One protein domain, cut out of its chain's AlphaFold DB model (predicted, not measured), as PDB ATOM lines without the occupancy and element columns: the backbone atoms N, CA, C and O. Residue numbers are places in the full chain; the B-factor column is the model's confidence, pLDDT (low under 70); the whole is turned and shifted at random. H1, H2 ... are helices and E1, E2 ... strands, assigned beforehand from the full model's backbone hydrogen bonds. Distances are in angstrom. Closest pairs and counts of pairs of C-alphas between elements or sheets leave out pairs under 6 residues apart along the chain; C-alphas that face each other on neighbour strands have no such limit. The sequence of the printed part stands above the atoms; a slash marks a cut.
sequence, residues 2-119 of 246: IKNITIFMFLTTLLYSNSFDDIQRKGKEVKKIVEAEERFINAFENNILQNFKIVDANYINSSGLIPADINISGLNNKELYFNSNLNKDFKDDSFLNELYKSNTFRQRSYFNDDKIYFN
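Overview. This is residues 2 to 119 of the 246 residues of an uncharacterized protein of Aliarcobacter thereius (UniProt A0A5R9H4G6). One long helix, H2, is the spine of this domain; a small three-stranded sheet, E1 E3 E2, and the short helices H3 and H5 gather along it, with one long loop, residues 62 to 80, between H3 and E1, while H1 sticks out far beyond as a free arm. The 118 printed residues hold five named helices and three named strands, in the order H1 H2 H3 E1 H4 H5 E2 E3; the sheet, E1 E3 E2, is antiparallel, and the class is mostly helix. The whole is loose, with a radius of gyration of the C-alphas of 18.7 A, and spans 72 by 25 by 20 A, the arm making much of that length.

Along the chain. H1, residues 2 to 12, starts at C-alpha 2 (22.610, -25.299, -6.871) and measures 15.9 A. H2, residues 20 to 51, measures 46.0 A and ends at C-alpha 51 (49.107, 41.458, -0.959). Then come H3 (57 to 61), E1 (81 to 83), H4 (88 to 91), H5 (94 to 101, 10.6 A), E2 (109 to 112) and E3 (115 to 118), ending at C-alpha 118 (48.454, 22.157, -6.511).

Arrangement. H1 is apart from H2. H2 touches H3 with residues 40 to 44 alone, closest at the C-alphas of Phe 40 and Ile 60, 6.8 A. With residues 26 to 34 alone it touches H5, the same way at a shallow tilt of 17 degrees; the C-alphas of Val 30 and Tyr 100 are closest, 6.0 A. H2 only grazes the sheet, with residues 34 to 41. E1 and E3 are antiparallel, N 82 to O 116 3.0 A; E2 and E3 form a hairpin, N 110 to O 117 2.9 A. E1, H4 H5, E2 is a split strand-helix-strand unit, two strands running the same way with E3 between them, its crossover right-handed. H4 and H5 only just touch, only at the corner, with 3 pairs of C-alphas within 8 A, closest Lys 91 and Asn 97, 5.0 A. Every O i to N i+4 pair is within hydrogen-bond range in H2, H3 and H5, 6 of 7 in H1; H4 is too short for one.

Size, cuts and confidence. The C-alphas of Ile 2 and Asn 51 are the two farthest apart, 72.1 A. Residues 2 to 22 stand free, and the body without them spans 42 by 25 by 20 A. The printed part has no cut; the link from H3 to E1, 19 residues, is long. Residues 2 to 18 have pLDDT under 70.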
ATOM      1  N   ILE A   2      21.472 -26.224  -7.097       49.44
ATOM      2  CA  ILE A   2      22.610 -25.299  -6.871       49.44
ATOM      3  C   ILE A   2      22.608 -24.075  -7.817       49.44
ATOM      4  O   ILE A   2      22.945 -22.976  -7.396       49.44
ATOM      5  N   LYS A   3      22.136 -24.224  -9.065       35.41
ATOM      6  CA  LYS A   3      22.137 -23.155 -10.090       35.41
ATOM      7  C   LYS A   3      21.217 -21.961  -9.763       35.41
ATOM      8  O   LYS A   3      21.487 -20.848 -10.198       35.41
ATOM      9  N   ASN A   4      20.170 -22.178  -8.958       40.88
ATOM     10  CA  ASN A   4      19.233 -21.120  -8.549       40.88
ATOM     11  C   ASN A   4      19.727 -20.333  -7.325       40.88
ATOM     12  O   ASN A   4      19.311 -19.197  -7.132       40.88
ATOM     13  N   ILE A   5      20.643 -20.898  -6.532       51.25
ATOM     14  CA  ILE A   5      21.260 -20.211  -5.385       51.25
ATOM     15  C   ILE A   5      22.316 -19.209  -5.876       51.25
ATOM     16  O   ILE A   5      22.427 -18.113  -5.334       51.25
ATOM     17  N   THR A   6      23.034 -19.531  -6.957       46.78
ATOM     18  CA  THR A   6      24.058 -18.648  -7.542       46.78
ATOM     19  C   THR A   6      23.453 -17.409  -8.208       46.78
ATOM     20  O   THR A   6      24.008 -16.322  -8.091       46.78
ATOM     21  N   ILE A   7      22.287 -17.544  -8.854       46.19
ATOM     22  CA  ILE A   7      21.567 -16.408  -9.454       46.19
ATOM     23  C   ILE A   7      20.942 -15.522  -8.364       46.19
ATOM     24  O   ILE A   7      20.948 -14.302  -8.494       46.19
ATOM     25  N   PHE A   8      20.476 -16.108  -7.256       44.19
ATOM     26  CA  PHE A   8      19.968 -15.338  -6.121       44.19
ATOM     27  C   PHE A   8      21.087 -14.548  -5.418       44.19
ATOM     28  O   PHE A   8      20.891 -13.378  -5.106       44.19
ATOM     29  N   MET A   9      22.291 -15.121  -5.272       48.66
ATOM     30  CA  MET A   9      23.453 -14.391  -4.734       48.66
ATOM     31  C   MET A   9      23.920 -13.240  -5.641       48.66
ATOM     32  O   MET A   9      24.326 -12.195  -5.135       48.66
ATOM     33  N   PHE A  10      23.816 -13.393  -6.966       42.53
ATOM     34  CA  PHE A  10      24.182 -12.338  -7.922       42.53
ATOM     35  C   PHE A  10      23.151 -11.197  -7.984       42.53
ATOM     36  O   PHE A  10      23.504 -10.065  -8.296       42.53
ATOM     37  N   LEU A  11      21.882 -11.462  -7.643       41.31
ATOM     38  CA  LEU A  11      20.891 -10.400  -7.446       41.31
ATOM     39  C   LEU A  11      21.056  -9.693  -6.095       41.31
ATOM     40  O   LEU A  11      20.797  -8.496  -6.011       41.31
ATOM     41  N   THR A  12      21.526 -10.376  -5.048       46.66
ATOM     42  CA  THR A  12      21.726  -9.735  -3.734       46.66
ATOM     43  C   THR A  12      22.889  -8.748  -3.687       46.66
ATOM     44  O   THR A  12      22.856  -7.840  -2.864       46.66
ATOM     45  N   THR A  13      23.870  -8.845  -4.590       47.97
ATOM     46  CA  THR A  13      24.922  -7.818  -4.731       47.97
ATOM     47  C   THR A  13      24.456  -6.589  -5.516       47.97
ATOM     48  O   THR A  13      25.014  -5.513  -5.339       47.97
ATOM     49  N   LEU A  14      23.396  -6.715  -6.325       43.59
ATOM     50  CA  LEU A  14      22.731  -5.592  -7.005       43.59
ATOM     51  C   LEU A  14      21.623  -4.942  -6.155       43.59
ATOM     52  O   LEU A  14      21.118  -3.880  -6.510       43.59
ATOM     53  N   LEU A  15      21.254  -5.551  -5.023       39.94
ATOM     54  CA  LEU A  15      20.249  -5.025  -4.090       39.94
ATOM     55  C   LEU A  15      20.796  -3.967  -3.113       39.94
ATOM     56  O   LEU A  15      20.031  -3.430  -2.320       39.94
ATOM     57  N   TYR A  16      22.070  -3.582  -3.234       47.31
ATOM     58  CA  TYR A  16      22.608  -2.319  -2.704       47.31
ATOM     59  C   TYR A  16      22.577  -1.221  -3.783       47.31
ATOM     60  O   TYR A  16      23.543  -0.507  -4.034       47.31
ATOM     61  N   SER A  17      21.451  -1.112  -4.487       46.69
ATOM     62  CA  SER A  17      21.215  -0.041  -5.449       46.69
ATOM     63  C   SER A  17      20.866   1.234  -4.681       46.69
ATOM     64  O   SER A  17      19.711   1.461  -4.317       46.69
ATOM     65  N   ASN A  18      21.864   2.083  -4.419       58.84
ATOM     66  CA  ASN A  18      21.577   3.509  -4.281       58.84
ATOM     67  C   ASN A  18      20.839   3.915  -5.566       58.84
ATOM     68  O   ASN A  18      21.347   3.674  -6.662       58.84
ATOM     69  N   SER A  19      19.631   4.476  -5.451       75.38
ATOM     70  CA  SER A  19      18.889   4.951  -6.627       75.38
ATOM     71  C   SER A  19      19.793   5.843  -7.489       75.38
ATOM     72  O   SER A  19      20.626   6.572  -6.952       75.38
ATOM     73  N   PHE A  20      19.649   5.798  -8.814       77.00
ATOM     74  CA  PHE A  20      20.446   6.625  -9.730       77.00
ATOM     75  C   PHE A  20      20.467   8.109  -9.318       77.00
ATOM     76  O   PHE A  20      21.515   8.753  -9.362       77.00
ATOM     77  N   ASP A  21      19.339   8.614  -8.815       83.25
ATOM     78  CA  ASP A  21      19.204   9.970  -8.283       83.25
ATOM     79  C   ASP A  21      20.115  10.232  -7.071       83.25
ATOM     80  O   ASP A  21      20.708  11.304  -6.955       83.25
ATOM     81  N   ASP A  22      20.284   9.244  -6.188       82.56
ATOM     82  CA  ASP A  22      21.184   9.336  -5.035       82.56
ATOM     83  C   ASP A  22      22.656   9.371  -5.468       82.56
ATOM     84  O   ASP A  22      23.427  10.194  -4.971       82.56
ATOM     85  N   ILE A  23      23.038   8.556  -6.456       79.88
ATOM     86  CA  ILE A  23      24.396   8.572  -7.026       79.88
ATOM     87  C   ILE A  23      24.681   9.927  -7.683       79.88
ATOM     88  O   ILE A  23      25.735  10.523  -7.450       79.88
ATOM     89  N   GLN A  24      23.735  10.461  -8.460       85.50
ATOM     90  CA  GLN A  24      23.880  11.784  -9.068       85.50
ATOM     91  C   GLN A  24      24.000  12.895  -8.024       85.50
ATOM     92  O   GLN A  24      24.818  13.804  -8.183       85.50
ATOM     93  N   ARG A  25      23.190  12.841  -6.963       90.00
ATOM     94  CA  ARG A  25      23.239  13.809  -5.865       90.00
ATOM     95  C   ARG A  25      24.607  13.793  -5.189       90.00
ATOM     96  O   ARG A  25      25.244  14.839  -5.108       90.00
ATOM     97  N   LYS A  26      25.093  12.618  -4.789       89.12
ATOM     98  CA  LYS A  26      26.407  12.475  -4.150       89.12
ATOM     99  C   LYS A  26      27.555  12.875  -5.085       89.12
ATOM    100  O   LYS A  26      28.485  13.554  -4.661       89.12
ATOM    101  N   GLY A  27      27.462  12.561  -6.379       90.31
ATOM    102  CA  GLY A  27      28.431  13.021  -7.381       90.31
ATOM    103  C   GLY A  27      28.498  14.550  -7.503       90.31
ATOM    104  O   GLY A  27      29.583  15.114  -7.644       90.31
ATOM    105  N   LYS A  28      27.359  15.250  -7.384       92.56
ATOM    106  CA  LYS A  28      27.327  16.724  -7.331       92.56
ATOM    107  C   LYS A  28      27.980  17.272  -6.062       92.56
ATOM    108  O   LYS A  28      28.629  18.312  -6.130       92.56
ATOM    109  N   GLU A  29      27.830  16.591  -4.930       93.00
ATOM    110  CA  GLU A  29      28.486  16.975  -3.675       93.00
ATOM    111  C   GLU A  29      30.014  16.821  -3.778       93.00
ATOM    112  O   GLU A  29      30.738  17.762  -3.460       93.00
ATOM    113  N   VAL A  30      30.513  15.714  -4.349       94.00
ATOM    114  CA  VAL A  30      31.948  15.541  -4.658       94.00
ATOM    115  C   VAL A  30      32.455  16.659  -5.567       94.00
ATOM    116  O   VAL A  30      33.472  17.285  -5.269       94.00
ATOM    117  N   LYS A  31      31.727  16.959  -6.649       95.06
ATOM    118  CA  LYS A  31      32.066  18.066  -7.549       95.06
ATOM    119  C   LYS A  31      32.158  19.400  -6.799       95.06
ATOM    120  O   LYS A  31      33.124  20.126  -6.993       95.06
ATOM    121  N   LYS A  32      31.193  19.705  -5.923       94.44
ATOM    122  CA  LYS A  32      31.188  20.934  -5.109       94.44
ATOM    123  C   LYS A  32      32.442  21.035  -4.233       94.44
ATOM    124  O   LYS A  32      33.004  22.122  -4.125       94.44
ATOM    125  N   ILE A  33      32.874  19.926  -3.626       95.19
ATOM    126  CA  ILE A  33      34.099  19.883  -2.811       95.19
ATOM    127  C   ILE A  33      35.315  20.228  -3.670       95.19
ATOM    128  O   ILE A  33      36.050  21.153  -3.333       95.19
ATOM    129  N   VAL A  34      35.492  19.548  -4.806       96.19
ATOM    130  CA  VAL A  34      36.633  19.799  -5.700       96.19
ATOM    131  C   VAL A  34      36.627  21.233  -6.240       96.19
ATOM    132  O   VAL A  34      37.655  21.897  -6.252       96.19
ATOM    133  N   GLU A  35      35.468  21.770  -6.625       95.25
ATOM    134  CA  GLU A  35      35.372  23.166  -7.071       95.25
ATOM    135  C   GLU A  35      35.737  24.169  -5.965       95.25
ATOM    136  O   GLU A  35      36.289  25.230  -6.256       95.25
ATOM    137  N   ALA A  36      35.442  23.865  -4.698       95.25
ATOM    138  CA  ALA A  36      35.848  24.707  -3.575       95.25
ATOM    139  C   ALA A  36      37.370  24.665  -3.354       95.25
ATOM    140  O   ALA A  36      37.981  25.699  -3.101       95.25
ATOM    141  N   GLU A  37      37.984  23.496  -3.516       95.69
ATOM    142  CA  GLU A  37      39.439  23.315  -3.488       95.69
ATOM    143  C   GLU A  37      40.138  24.123  -4.594       95.69
ATOM    144  O   GLU A  37      41.108  24.829  -4.331       95.69
ATOM    145  N   GLU A  38      39.605  24.114  -5.817       96.06
ATOM    146  CA  GLU A  38      40.130  24.930  -6.923       96.06
ATOM    147  C   GLU A  38      39.960  26.439  -6.656       96.06
ATOM    148  O   GLU A  38      40.856  27.239  -6.939       96.06
ATOM    149  N   ARG A  39      38.847  26.860  -6.040       95.19
ATOM    150  CA  ARG A  39      38.666  28.259  -5.603       95.19
ATOM    151  C   ARG A  39      39.666  28.664  -4.531       95.19
ATOM    152  O   ARG A  39      40.162  29.787  -4.580       95.19
ATOM    153  N   PHE A  40      39.967  27.773  -3.590       95.69
ATOM    154  CA  PHE A  40      40.993  28.000  -2.580       95.69
ATOM    155  C   PHE A  40      42.357  28.260  -3.230       95.69
ATOM    156  O   PHE A  40      43.012  29.243  -2.892       95.69
ATOM    157  N   ILE A  41      42.746  27.440  -4.210       96.19
ATOM    158  CA  ILE A  41      44.016  27.583  -4.940       96.19
ATOM    159  C   ILE A  41      44.082  28.936  -5.660       96.19
ATOM    160  O   ILE A  41      45.072  29.658  -5.542       96.19
ATOM    161  N   ASN A  42      43.001  29.323  -6.339       95.88
ATOM    162  CA  ASN A  42      42.906  30.630  -6.994       95.88
ATOM    163  C   ASN A  42      43.005  31.790  -5.988       95.88
ATOM    164  O   ASN A  42      43.683  32.782  -6.246       95.88
ATOM    165  N   ALA A  43      42.344  31.684  -4.833       95.44
ATOM    166  CA  ALA A  43      42.408  32.704  -3.789       95.44
ATOM    167  C   ALA A  43      43.817  32.820  -3.185       95.44
ATOM    168  O   ALA A  43      44.288  33.931  -2.942       95.44
ATOM    169  N   PHE A  44      44.504  31.691  -2.993       96.50
ATOM    170  CA  PHE A  44      45.884  31.646  -2.517       96.50
ATOM    171  C   PHE A  44      46.837  32.370  -3.478       96.50
ATOM    172  O   PHE A  44      47.586  33.250  -3.056       96.50
ATOM    173  N   GLU A  45      46.761  32.061  -4.775       97.31
ATOM    174  CA  GLU A  45      47.557  32.730  -5.811       97.31
ATOM    175  C   GLU A  45      47.255  34.233  -5.898       97.31
ATOM    176  O   GLU A  45      48.173  35.055  -5.914       97.31
ATOM    177  N   ASN A  46      45.975  34.612  -5.896       96.25
ATOM    178  CA  ASN A  46      45.578  36.018  -5.962       96.25
ATOM    179  C   ASN A  46      46.062  36.816  -4.748       96.25
ATOM    180  O   ASN A  46      46.450  37.975  -4.892       96.25
ATOM    181  N   ASN A  47      46.095  36.205  -3.561       96.31
ATOM    182  CA  ASN A  47      46.626  36.862  -2.374       96.31
ATOM    183  C   ASN A  47      48.129  37.160  -2.500       96.31
ATOM    184  O   ASN A  47      48.579  38.222  -2.070       96.31
ATOM    185  N   ILE A  48      48.901  36.265  -3.124       97.44
ATOM    186  CA  ILE A  48      50.322  36.507  -3.411       97.44
ATOM    187  C   ILE A  48      50.481  37.704  -4.357       97.44
ATOM    188  O   ILE A  48      51.336  38.552  -4.120       97.44
ATOM    189  N   LEU A  49      49.645  37.809  -5.393       96.12
ATOM    190  CA  LEU A  49      49.711  38.905  -6.367       96.12
ATOM    191  C   LEU A  49      49.299  40.261  -5.789       96.12
ATOM    192  O   LEU A  49      49.912  41.274  -6.109       96.12
ATOM    193  N   GLN A  50      48.245  40.290  -4.975       94.94
ATOM    194  CA  GLN A  50      47.655  41.543  -4.497       94.94
ATOM    195  C   GLN A  50      48.302  42.050  -3.210       94.94
ATOM    196  O   GLN A  50      48.461  43.255  -3.034       94.94
ATOM    197  N   ASN A  51      48.664  41.131  -2.314       95.81
ATOM    198  CA  ASN A  51      49.107  41.458  -0.959       95.81
ATOM    199  C   ASN A  51      50.566  41.066  -0.701       95.81
ATOM    200  O   ASN A  51      51.042  41.249   0.416       95.81
ATOM    201  N   PHE A  52      51.259  40.492  -1.692       97.00
ATOM    202  CA  PHE A  52      52.631  39.988  -1.571       97.00
ATOM    203  C   PHE A  52      52.851  39.100  -0.348       97.00
ATOM    204  O   PHE A  52      53.859  39.225   0.347       97.00
ATOM    205  N   LYS A  53      51.882  38.222  -0.070       96.50
ATOM    206  CA  LYS A  53      51.849  37.451   1.169       96.50
ATOM    207  C   LYS A  53      51.440  36.003   0.947       96.50
ATOM    208  O   LYS A  53      50.452  35.717   0.271       96.50
ATOM    209  N   ILE A  54      52.171  35.095   1.581       95.81
ATOM    210  CA  ILE A  54      51.797  33.695   1.755       95.81
ATOM    211  C   ILE A  54      50.886  33.605   2.981       95.81
ATOM    212  O   ILE A  54      51.217  34.090   4.062       95.81
ATOM    213  N   VAL A  55      49.718  32.996   2.805       92.19
ATOM    214  CA  VAL A  55      48.695  32.870   3.851       92.19
ATOM    215  C   VAL A  55      48.466  31.414   4.226       92.19
ATOM    216  O   VAL A  55      48.801  30.505   3.467       92.19
ATOM    217  N   ASP A  56      47.901  31.199   5.411       91.75
ATOM    218  CA  ASP A  56      47.446  29.883   5.841       91.75
ATOM    219  C   ASP A  56      46.047  29.552   5.287       91.75
ATOM    220  O   ASP A  56      45.385  30.372   4.641       91.75
ATOM    221  N   ALA A  57      45.583  28.326   5.544       90.44
ATOM    222  CA  ALA A  57      44.269  27.900   5.076       90.44
ATOM    223  C   ALA A  57      43.113  28.665   5.749       90.44
ATOM    224  O   ALA A  57      42.101  28.952   5.109       90.44
ATOM    225  N   ASN A  58      43.273  29.028   7.026       91.62
ATOM    226  CA  ASN A  58      42.234  29.692   7.813       91.62
ATOM    227  C   ASN A  58      41.922  31.087   7.273       91.62
ATOM    228  O   ASN A  58      40.755  31.481   7.222       91.62
ATOM    229  N   TYR A  59      42.952  31.817   6.844       90.75
ATOM    230  CA  TYR A  59      42.814  33.128   6.226       90.75
ATOM    231  C   TYR A  59      41.890  33.070   5.004       90.75
ATOM    232  O   TYR A  59      40.947  33.853   4.899       90.75
ATOM    233  N   ILE A  60      42.104  32.096   4.114       89.12
ATOM    234  CA  ILE A  60      41.296  31.945   2.898       89.12
ATOM    235  C   ILE A  60      39.899  31.421   3.226       89.12
ATOM    236  O   ILE A  60      38.925  31.943   2.688       89.12
ATOM    237  N   ASN A  61      39.756  30.460   4.141       88.50
ATOM    238  CA  ASN A  61      38.432  29.978   4.552       88.50
ATOM    239  C   ASN A  61      37.574  31.109   5.150       88.50
ATOM    240  O   ASN A  61      36.367  31.160   4.927       88.50
ATOM    241  N   SER A  62      38.203  32.066   5.837       88.44
ATOM    242  CA  SER A  62      37.526  33.226   6.434       88.44
ATOM    243  C   SER A  62      37.150  34.318   5.422       88.44
ATOM    244  O   SER A  62      36.425  35.246   5.773       88.44
ATOM    245  N   SER A  63      37.602  34.223   4.166       85.44
ATOM    246  CA  SER A  63      37.310  35.216   3.117       85.44
ATOM    247  C   SER A  63      35.865  35.176   2.599       85.44
ATOM    248  O   SER A  63      35.446  36.076   1.876       85.44
ATOM    249  N   GLY A  64      35.106  34.121   2.922       85.00
ATOM    250  CA  GLY A  64      33.762  33.881   2.382       85.00
ATOM    251  C   GLY A  64      33.739  33.310   0.957       85.00
ATOM    252  O   GLY A  64      32.662  33.042   0.429       85.00
ATOM    253  N   LEU A  65      34.904  33.085   0.332       85.81
ATOM    254  CA  LEU A  65      35.014  32.465  -0.999       85.81
ATOM    255  C   LEU A  65      34.772  30.947  -0.978       85.81
ATOM    256  O   LEU A  65      34.399  30.356  -1.997       85.81
ATOM    257  N   ILE A  66      34.990  30.321   0.180       91.75
ATOM    258  CA  ILE A  66      34.827  28.885   0.402       91.75
ATOM    259  C   ILE A  66      33.490  28.644   1.117       91.75
ATOM    260  O   ILE A  66      33.206  29.323   2.107       91.75
ATOM    261  N   PRO A  67      32.643  27.710   0.639       88.19
ATOM    262  CA  PRO A  67      31.421  27.336   1.346       88.19
ATOM    263  C   PRO A  67      31.716  26.898   2.785       88.19
ATOM    264  O   PRO A  67      32.621  26.103   3.005       88.19
ATOM    265  N   ALA A  68      30.930  27.372   3.756       85.50
ATOM    266  CA  ALA A  68      31.182  27.134   5.184       85.50
ATOM    267  C   ALA A  68      31.155  25.648   5.599       85.50
ATOM    268  O   ALA A  68      31.697  25.286   6.639       85.50
ATOM    269  N   ASP A  69      30.520  24.790   4.796       85.94
ATOM    270  CA  ASP A  69      30.488  23.340   4.989       85.94
ATOM    271  C   ASP A  69      31.773  22.625   4.532       85.94
ATOM    272  O   ASP A  69      31.942  21.439   4.805       85.94
ATOM    273  N   ILE A  70      32.688  23.333   3.863       88.62
ATOM    274  CA  ILE A  70      33.967  22.813   3.381       88.62
ATOM    275  C   ILE A  70      35.089  23.555   4.102       88.62
ATOM    276  O   ILE A  70      35.253  24.762   3.953       88.62
ATOM    277  N   ASN A  71      35.891  22.822   4.872       87.75
ATOM    278  CA  ASN A  71      37.008  23.394   5.615       87.75
ATOM    279  C   ASN A  71      38.339  22.876   5.069       87.75
ATOM    280  O   ASN A  71      38.730  21.754   5.383       87.75
ATOM    281  N   ILE A  72      39.042  23.703   4.292       91.81
ATOM    282  CA  ILE A  72      40.388  23.381   3.810       91.81
ATOM    283  C   ILE A  72      41.366  23.448   4.984       91.81
ATOM    284  O   ILE A  72      41.446  24.467   5.666       91.81
ATOM    285  N   SER A  73      42.129  22.384   5.229       91.88
ATOM    286  CA  SER A  73      43.057  22.321   6.366       91.88
ATOM    287  C   SER A  73      44.397  21.682   6.005       91.88
ATOM    288  O   SER A  73      44.537  21.013   4.984       91.88
ATOM    289  N   GLY A  74      45.404  21.893   6.859       90.62
ATOM    290  CA  GLY A  74      46.727  21.286   6.686       90.62
ATOM    291  C   GLY A  74      47.501  21.809   5.478       90.62
ATOM    292  O   GLY A  74      48.260  21.051   4.881       90.62
ATOM    293  N   LEU A  75      47.300  23.081   5.110       94.12
ATOM    294  CA  LEU A  75      48.072  23.720   4.050       94.12
ATOM    295  C   LEU A  75      49.563  23.700   4.401       94.12
ATOM    296  O   LEU A  75      50.004  24.366   5.338       94.12
ATOM    297  N   ASN A  76      50.334  22.975   3.601       93.94
ATOM    298  CA  ASN A  76      51.771  23.118   3.519       93.94
ATOM    299  C   ASN A  76      52.074  24.109   2.399       93.94
ATOM    300  O   ASN A  76      52.026  23.796   1.210       93.94
ATOM    301  N   ASN A  77      52.382  25.329   2.812       87.88
ATOM    302  CA  ASN A  77      52.687  26.428   1.919       87.88
ATOM    303  C   ASN A  77      54.104  26.368   1.342       87.88
ATOM    304  O   ASN A  77      54.438  27.281   0.611       87.88
ATOM    305  N   LYS A  78      54.941  25.368   1.651       87.94
ATOM    306  CA  LYS A  78      56.278  25.181   1.045       87.94
ATOM    307  C   LYS A  78      56.260  24.164  -0.090       87.94
ATOM    308  O   LYS A  78      56.997  24.302  -1.055       87.94
ATOM    309  N   GLU A  79      55.423  23.145   0.054       90.38
ATOM    310  CA  GLU A  79      55.283  22.044  -0.907       90.38
ATOM    311  C   GLU A  79      53.957  22.116  -1.686       90.38
ATOM    312  O   GLU A  79      53.671  21.227  -2.481       90.38
ATOM    313  N   LEU A  80      53.163  23.171  -1.463       95.50
ATOM    314  CA  LEU A  80      51.892  23.467  -2.134       95.50
ATOM    315  C   LEU A  80      50.920  22.280  -2.135       95.50
ATOM    316  O   LEU A  80      50.498  21.774  -3.176       95.50
ATOM    317  N   TYR A  81      50.533  21.850  -0.935       96.94
ATOM    318  CA  TYR A  81      49.442  20.895  -0.766       96.94
ATOM    319  C   TYR A  81      48.593  21.209   0.463       96.94
ATOM    320  O   TYR A  81      49.042  21.888   1.384       96.94
ATOM    321  N   PHE A  82      47.384  20.663   0.513       96.19
ATOM    322  CA  PHE A  82      46.547  20.619   1.715       96.19
ATOM    323  C   PHE A  82      45.909  19.231   1.875       96.19
ATOM    324  O   PHE A  82      46.028  18.374   0.997       96.19
ATOM    325  N   ASN A  83      45.276  18.974   3.017       94.81
ATOM    326  CA  ASN A  83      44.665  17.676   3.298       94.81
ATOM    327  C   ASN A  83      43.387  17.468   2.479       94.81
ATOM    328  O   ASN A  83      42.625  18.401   2.243       94.81
ATOM    329  N   SER A  84      43.108  16.219   2.111       89.19
ATOM    330  CA  SER A  84      41.827  15.841   1.516       89.19
ATOM    331  C   SER A  84      40.652  16.153   2.451       89.19
ATOM    332  O   SER A  84      40.639  15.720   3.606       89.19
ATOM    333  N   ASN A  85      39.632  16.833   1.922       83.31
ATOM    334  CA  ASN A  85      38.458  17.272   2.686       83.31
ATOM    335  C   ASN A  85      37.258  16.328   2.533       83.31
ATOM    336  O   ASN A  85      36.150  16.635   2.973       83.31
ATOM    337  N   LEU A  86      37.462  15.171   1.894       89.00
ATOM    338  CA  LEU A  86      36.393  14.215   1.645       89.00
ATOM    339  C   LEU A  86      35.948  13.543   2.958       89.00
ATOM    340  O   LEU A  86      36.754  12.910   3.650       89.00
ATOM    341  N   ASN A  87      34.659  13.660   3.290       86.62
ATOM    342  CA  ASN A  87      34.068  12.997   4.455       86.62
ATOM    343  C   ASN A  87      34.142  11.461   4.316       86.62
ATOM    344  O   ASN A  87      34.125  10.919   3.210       86.62
ATOM    345  N   LYS A  88      34.189  10.762   5.454       85.44
ATOM    346  CA  LYS A  88      34.196   9.304   5.574       85.44
ATOM    347  C   LYS A  88      33.094   8.636   4.749       85.44
ATOM    348  O   LYS A  88      33.401   7.714   4.007       85.44
ATOM    349  N   ASP A  89      31.870   9.158   4.787       83.12
ATOM    350  CA  ASP A  89      30.740   8.581   4.042       83.12
ATOM    351  C   ASP A  89      30.993   8.515   2.524       83.12
ATOM    352  O   ASP A  89      30.532   7.595   1.855       83.12
ATOM    353  N   PHE A  90      31.757   9.464   1.970       86.56
ATOM    354  CA  PHE A  90      32.153   9.447   0.559       86.56
ATOM    355  C   PHE A  90      33.450   8.677   0.311       86.56
ATOM    356  O   PHE A  90      33.660   8.196  -0.796       86.56
ATOM    357  N   LYS A  91      34.326   8.562   1.316       86.56
ATOM    358  CA  LYS A  91      35.538   7.731   1.234       86.56
ATOM    359  C   LYS A  91      35.205   6.238   1.204       86.56
ATOM    360  O   LYS A  91      35.894   5.494   0.508       86.56
ATOM    361  N   ASP A  92      34.172   5.832   1.942       88.06
ATOM    362  CA  ASP A  92      33.724   4.441   2.054       88.06
ATOM    363  C   ASP A  92      32.947   3.977   0.798       88.06
ATOM    364  O   ASP A  92      32.884   2.781   0.512       88.06
ATOM    365  N   ASP A  93      32.406   4.910   0.003       88.44
ATOM    366  CA  ASP A  93      31.815   4.635  -1.313       88.44
ATOM    367  C   ASP A  93      32.898   4.647  -2.410       88.44
ATOM    368  O   ASP A  93      33.486   5.684  -2.726       88.44
ATOM    369  N   SER A  94      33.159   3.481  -3.015       89.25
ATOM    370  CA  SER A  94      34.234   3.305  -4.006       89.25
ATOM    371  C   SER A  94      34.110   4.253  -5.198       89.25
ATOM    372  O   SER A  94      35.114   4.809  -5.639       89.25
ATOM    373  N   PHE A  95      32.894   4.466  -5.709       89.31
ATOM    374  CA  PHE A  95      32.677   5.300  -6.888       89.31
ATOM    375  C   PHE A  95      32.952   6.774  -6.577       89.31
ATOM    376  O   PHE A  95      33.626   7.462  -7.343       89.31
ATOM    377  N   LEU A  96      32.461   7.267  -5.440       90.44
ATOM    378  CA  LEU A  96      32.649   8.667  -5.048       90.44
ATOM    379  C   LEU A  96      34.101   8.968  -4.685       90.44
ATOM    380  O   LEU A  96      34.615  10.030  -5.042       90.44
ATOM    381  N   ASN A  97      34.768   8.024  -4.025       92.31
ATOM    382  CA  ASN A  97      36.183   8.124  -3.708       92.31
ATOM    383  C   ASN A  97      37.034   8.181  -4.989       92.31
ATOM    384  O   ASN A  97      37.905   9.039  -5.113       92.31
ATOM    385  N   GLU A  98      36.753   7.317  -5.971       92.69
ATOM    386  CA  GLU A  98      37.410   7.356  -7.285       92.69
ATOM    387  C   GLU A  98      37.140   8.669  -8.024       92.69
ATOM    388  O   GLU A  98      38.074   9.301  -8.519       92.69
ATOM    389  N   LEU A  99      35.884   9.127  -8.046       93.38
ATOM    390  CA  LEU A  99      35.504  10.383  -8.686       93.38
ATOM    391  C   LEU A  99      36.262  11.575  -8.084       93.38
ATOM    392  O   LEU A  99      36.797  12.393  -8.831       93.38
ATOM    393  N   TYR A 100      36.355  11.649  -6.755       94.88
ATOM    394  CA  TYR A 100      37.074  12.707  -6.039       94.88
ATOM    395  C   TYR A 100      38.592  12.692  -6.292       94.88
ATOM    396  O   TYR A 100      39.220  13.752  -6.401       94.88
ATOM    397  N   LYS A 101      39.187  11.495  -6.368       94.50
ATOM    398  CA  LYS A 101      40.622  11.302  -6.634       94.50
ATOM    399  C   LYS A 101      40.992  11.556  -8.095       94.50
ATOM    400  O   LYS A 101      42.146  11.848  -8.386       94.50
ATOM    401  N   SER A 102      40.030  11.427  -9.005       93.38
ATOM    402  CA  SER A 102      40.242  11.643 -10.434       93.38
ATOM    403  C   SER A 102      40.479  13.116 -10.790       93.38
ATOM    404  O   SER A 102      40.096  14.033 -10.063       93.38
ATOM    405  N   ASN A 103      41.014  13.347 -11.990       92.75
ATOM    406  CA  ASN A 103      41.175  14.688 -12.556       92.75
ATOM    407  C   ASN A 103      39.891  15.231 -13.211       92.75
ATOM    408  O   ASN A 103      39.930  16.254 -13.880       92.75
ATOM    409  N   THR A 104      38.739  14.569 -13.039       91.69
ATOM    410  CA  THR A 104      37.491  14.921 -13.743       91.69
ATOM    411  C   THR A 104      37.053  16.369 -13.496       91.69
ATOM    412  O   THR A 104      36.558  17.029 -14.408       91.69
ATOM    413  N   PHE A 105      37.230  16.868 -12.270       92.44
ATOM    414  CA  PHE A 105      36.865  18.237 -11.883       92.44
ATOM    415  C   PHE A 105      38.069  19.090 -11.476       92.44
ATOM    416  O   PHE A 105      37.888  20.239 -11.081       92.44
ATOM    417  N   ARG A 106      39.281  18.534 -11.549       94.56
ATOM    418  CA  ARG A 106      40.507  19.214 -11.133       94.56
ATOM    419  C   ARG A 106      41.176  19.838 -12.341       94.56
ATOM    420  O   ARG A 106      41.279  19.204 -13.387       94.56
ATOM    421  N   GLN A 107      41.617  21.077 -12.186       93.38
ATOM    422  CA  GLN A 107      42.319  21.806 -13.241       93.38
ATOM    423  C   GLN A 107      43.747  22.103 -12.806       93.38
ATOM    424  O   GLN A 107      44.687  21.798 -13.534       93.38
ATOM    425  N   ARG A 108      43.903  22.632 -11.588       94.38
ATOM    426  CA  ARG A 108      45.188  23.093 -11.053       94.38
ATOM    427  C   ARG A 108      45.740  22.194  -9.951       94.38
ATOM    428  O   ARG A 108      46.831  22.456  -9.435       94.38
ATOM    429  N   SER A 109      44.982  21.166  -9.574       96.88
ATOM    430  CA  SER A 109      45.293  20.261  -8.473       96.88
ATOM    431  C   SER A 109      45.282  18.790  -8.871       96.88
ATOM    432  O   SER A 109      44.703  18.401  -9.884       96.88
ATOM    433  N   TYR A 110      45.901  17.953  -8.046       96.44
ATOM    434  CA  TYR A 110      45.792  16.504  -8.145       96.44
ATOM    435  C   TYR A 110      45.824  15.856  -6.761       96.44
ATOM    436  O   TYR A 110      46.434  16.365  -5.817       96.44
ATOM    437  N   PHE A 111      45.154  14.712  -6.644       96.44
ATOM    438  CA  PHE A 111      45.163  13.917  -5.425       96.44
ATOM    439  C   PHE A 111      46.382  12.989  -5.400       96.44
ATOM    440  O   PHE A 111      46.628  12.267  -6.366       96.44
ATOM    441  N   ASN A 112      47.101  12.950  -4.280       95.75
ATOM    442  CA  ASN A 112      48.092  11.915  -3.993       95.75
ATOM    443  C   ASN A 112      48.268  11.736  -2.475       95.75
ATOM    444  O   ASN A 112      48.383  12.726  -1.759       95.75
ATOM    445  N   ASP A 113      48.313  10.493  -1.986       92.38
ATOM    446  CA  ASP A 113      48.556  10.155  -0.569       92.38
ATOM    447  C   ASP A 113      47.730  10.981   0.442       92.38
ATOM    448  O   ASP A 113      48.271  11.610   1.352       92.38
ATOM    449  N   ASP A 114      46.405  11.020   0.250       91.81
ATOM    450  CA  ASP A 114      45.442  11.791   1.066       91.81
ATOM    451  C   ASP A 114      45.662  13.313   1.091       91.81
ATOM    452  O   ASP A 114      45.025  14.038   1.867       91.81
ATOM    453  N   LYS A 115      46.494  13.820   0.183       95.69
ATOM    454  CA  LYS A 115      46.763  15.241  -0.020       95.69
ATOM    455  C   LYS A 115      46.277  15.693  -1.388       95.69
ATOM    456  O   LYS A 115      46.241  14.923  -2.349       95.69
ATOM    457  N   ILE A 116      45.939  16.972  -1.462       97.31
ATOM    458  CA  ILE A 116      45.671  17.684  -2.704       97.31
ATOM    459  C   ILE A 116      46.866  18.587  -2.966       97.31
ATOM    460  O   ILE A 116      47.039  19.600  -2.290       97.31
ATOM    461  N   TYR A 117      47.706  18.187  -3.914       97.69
ATOM    462  CA  TYR A 117      48.816  18.997  -4.406       97.69
ATOM    463  C   TYR A 117      48.295  19.962  -5.463       97.69
ATOM    464  O   TYR A 117      47.365  19.629  -6.200       97.69
ATOM    465  N   PHE A 118      48.885  21.149  -5.553       97.25
ATOM    466  CA  PHE A 118      48.454  22.157  -6.511       97.25
ATOM    467  C   PHE A 118      49.605  23.018  -7.021       97.25
ATOM    468  O   PHE A 118      50.662  23.114  -6.403       97.25
ATOM    469  N   ASN A 119      49.367  23.677  -8.154       94.75
ATOM    470  CA  ASN A 119      50.339  24.561  -8.786       94.75
ATOM    471  C   ASN A 119      49.873  26.023  -8.797       94.75
ATOM    472  O   ASN A 119      48.706  26.338  -9.055       94.75
TER     473      ASN A 119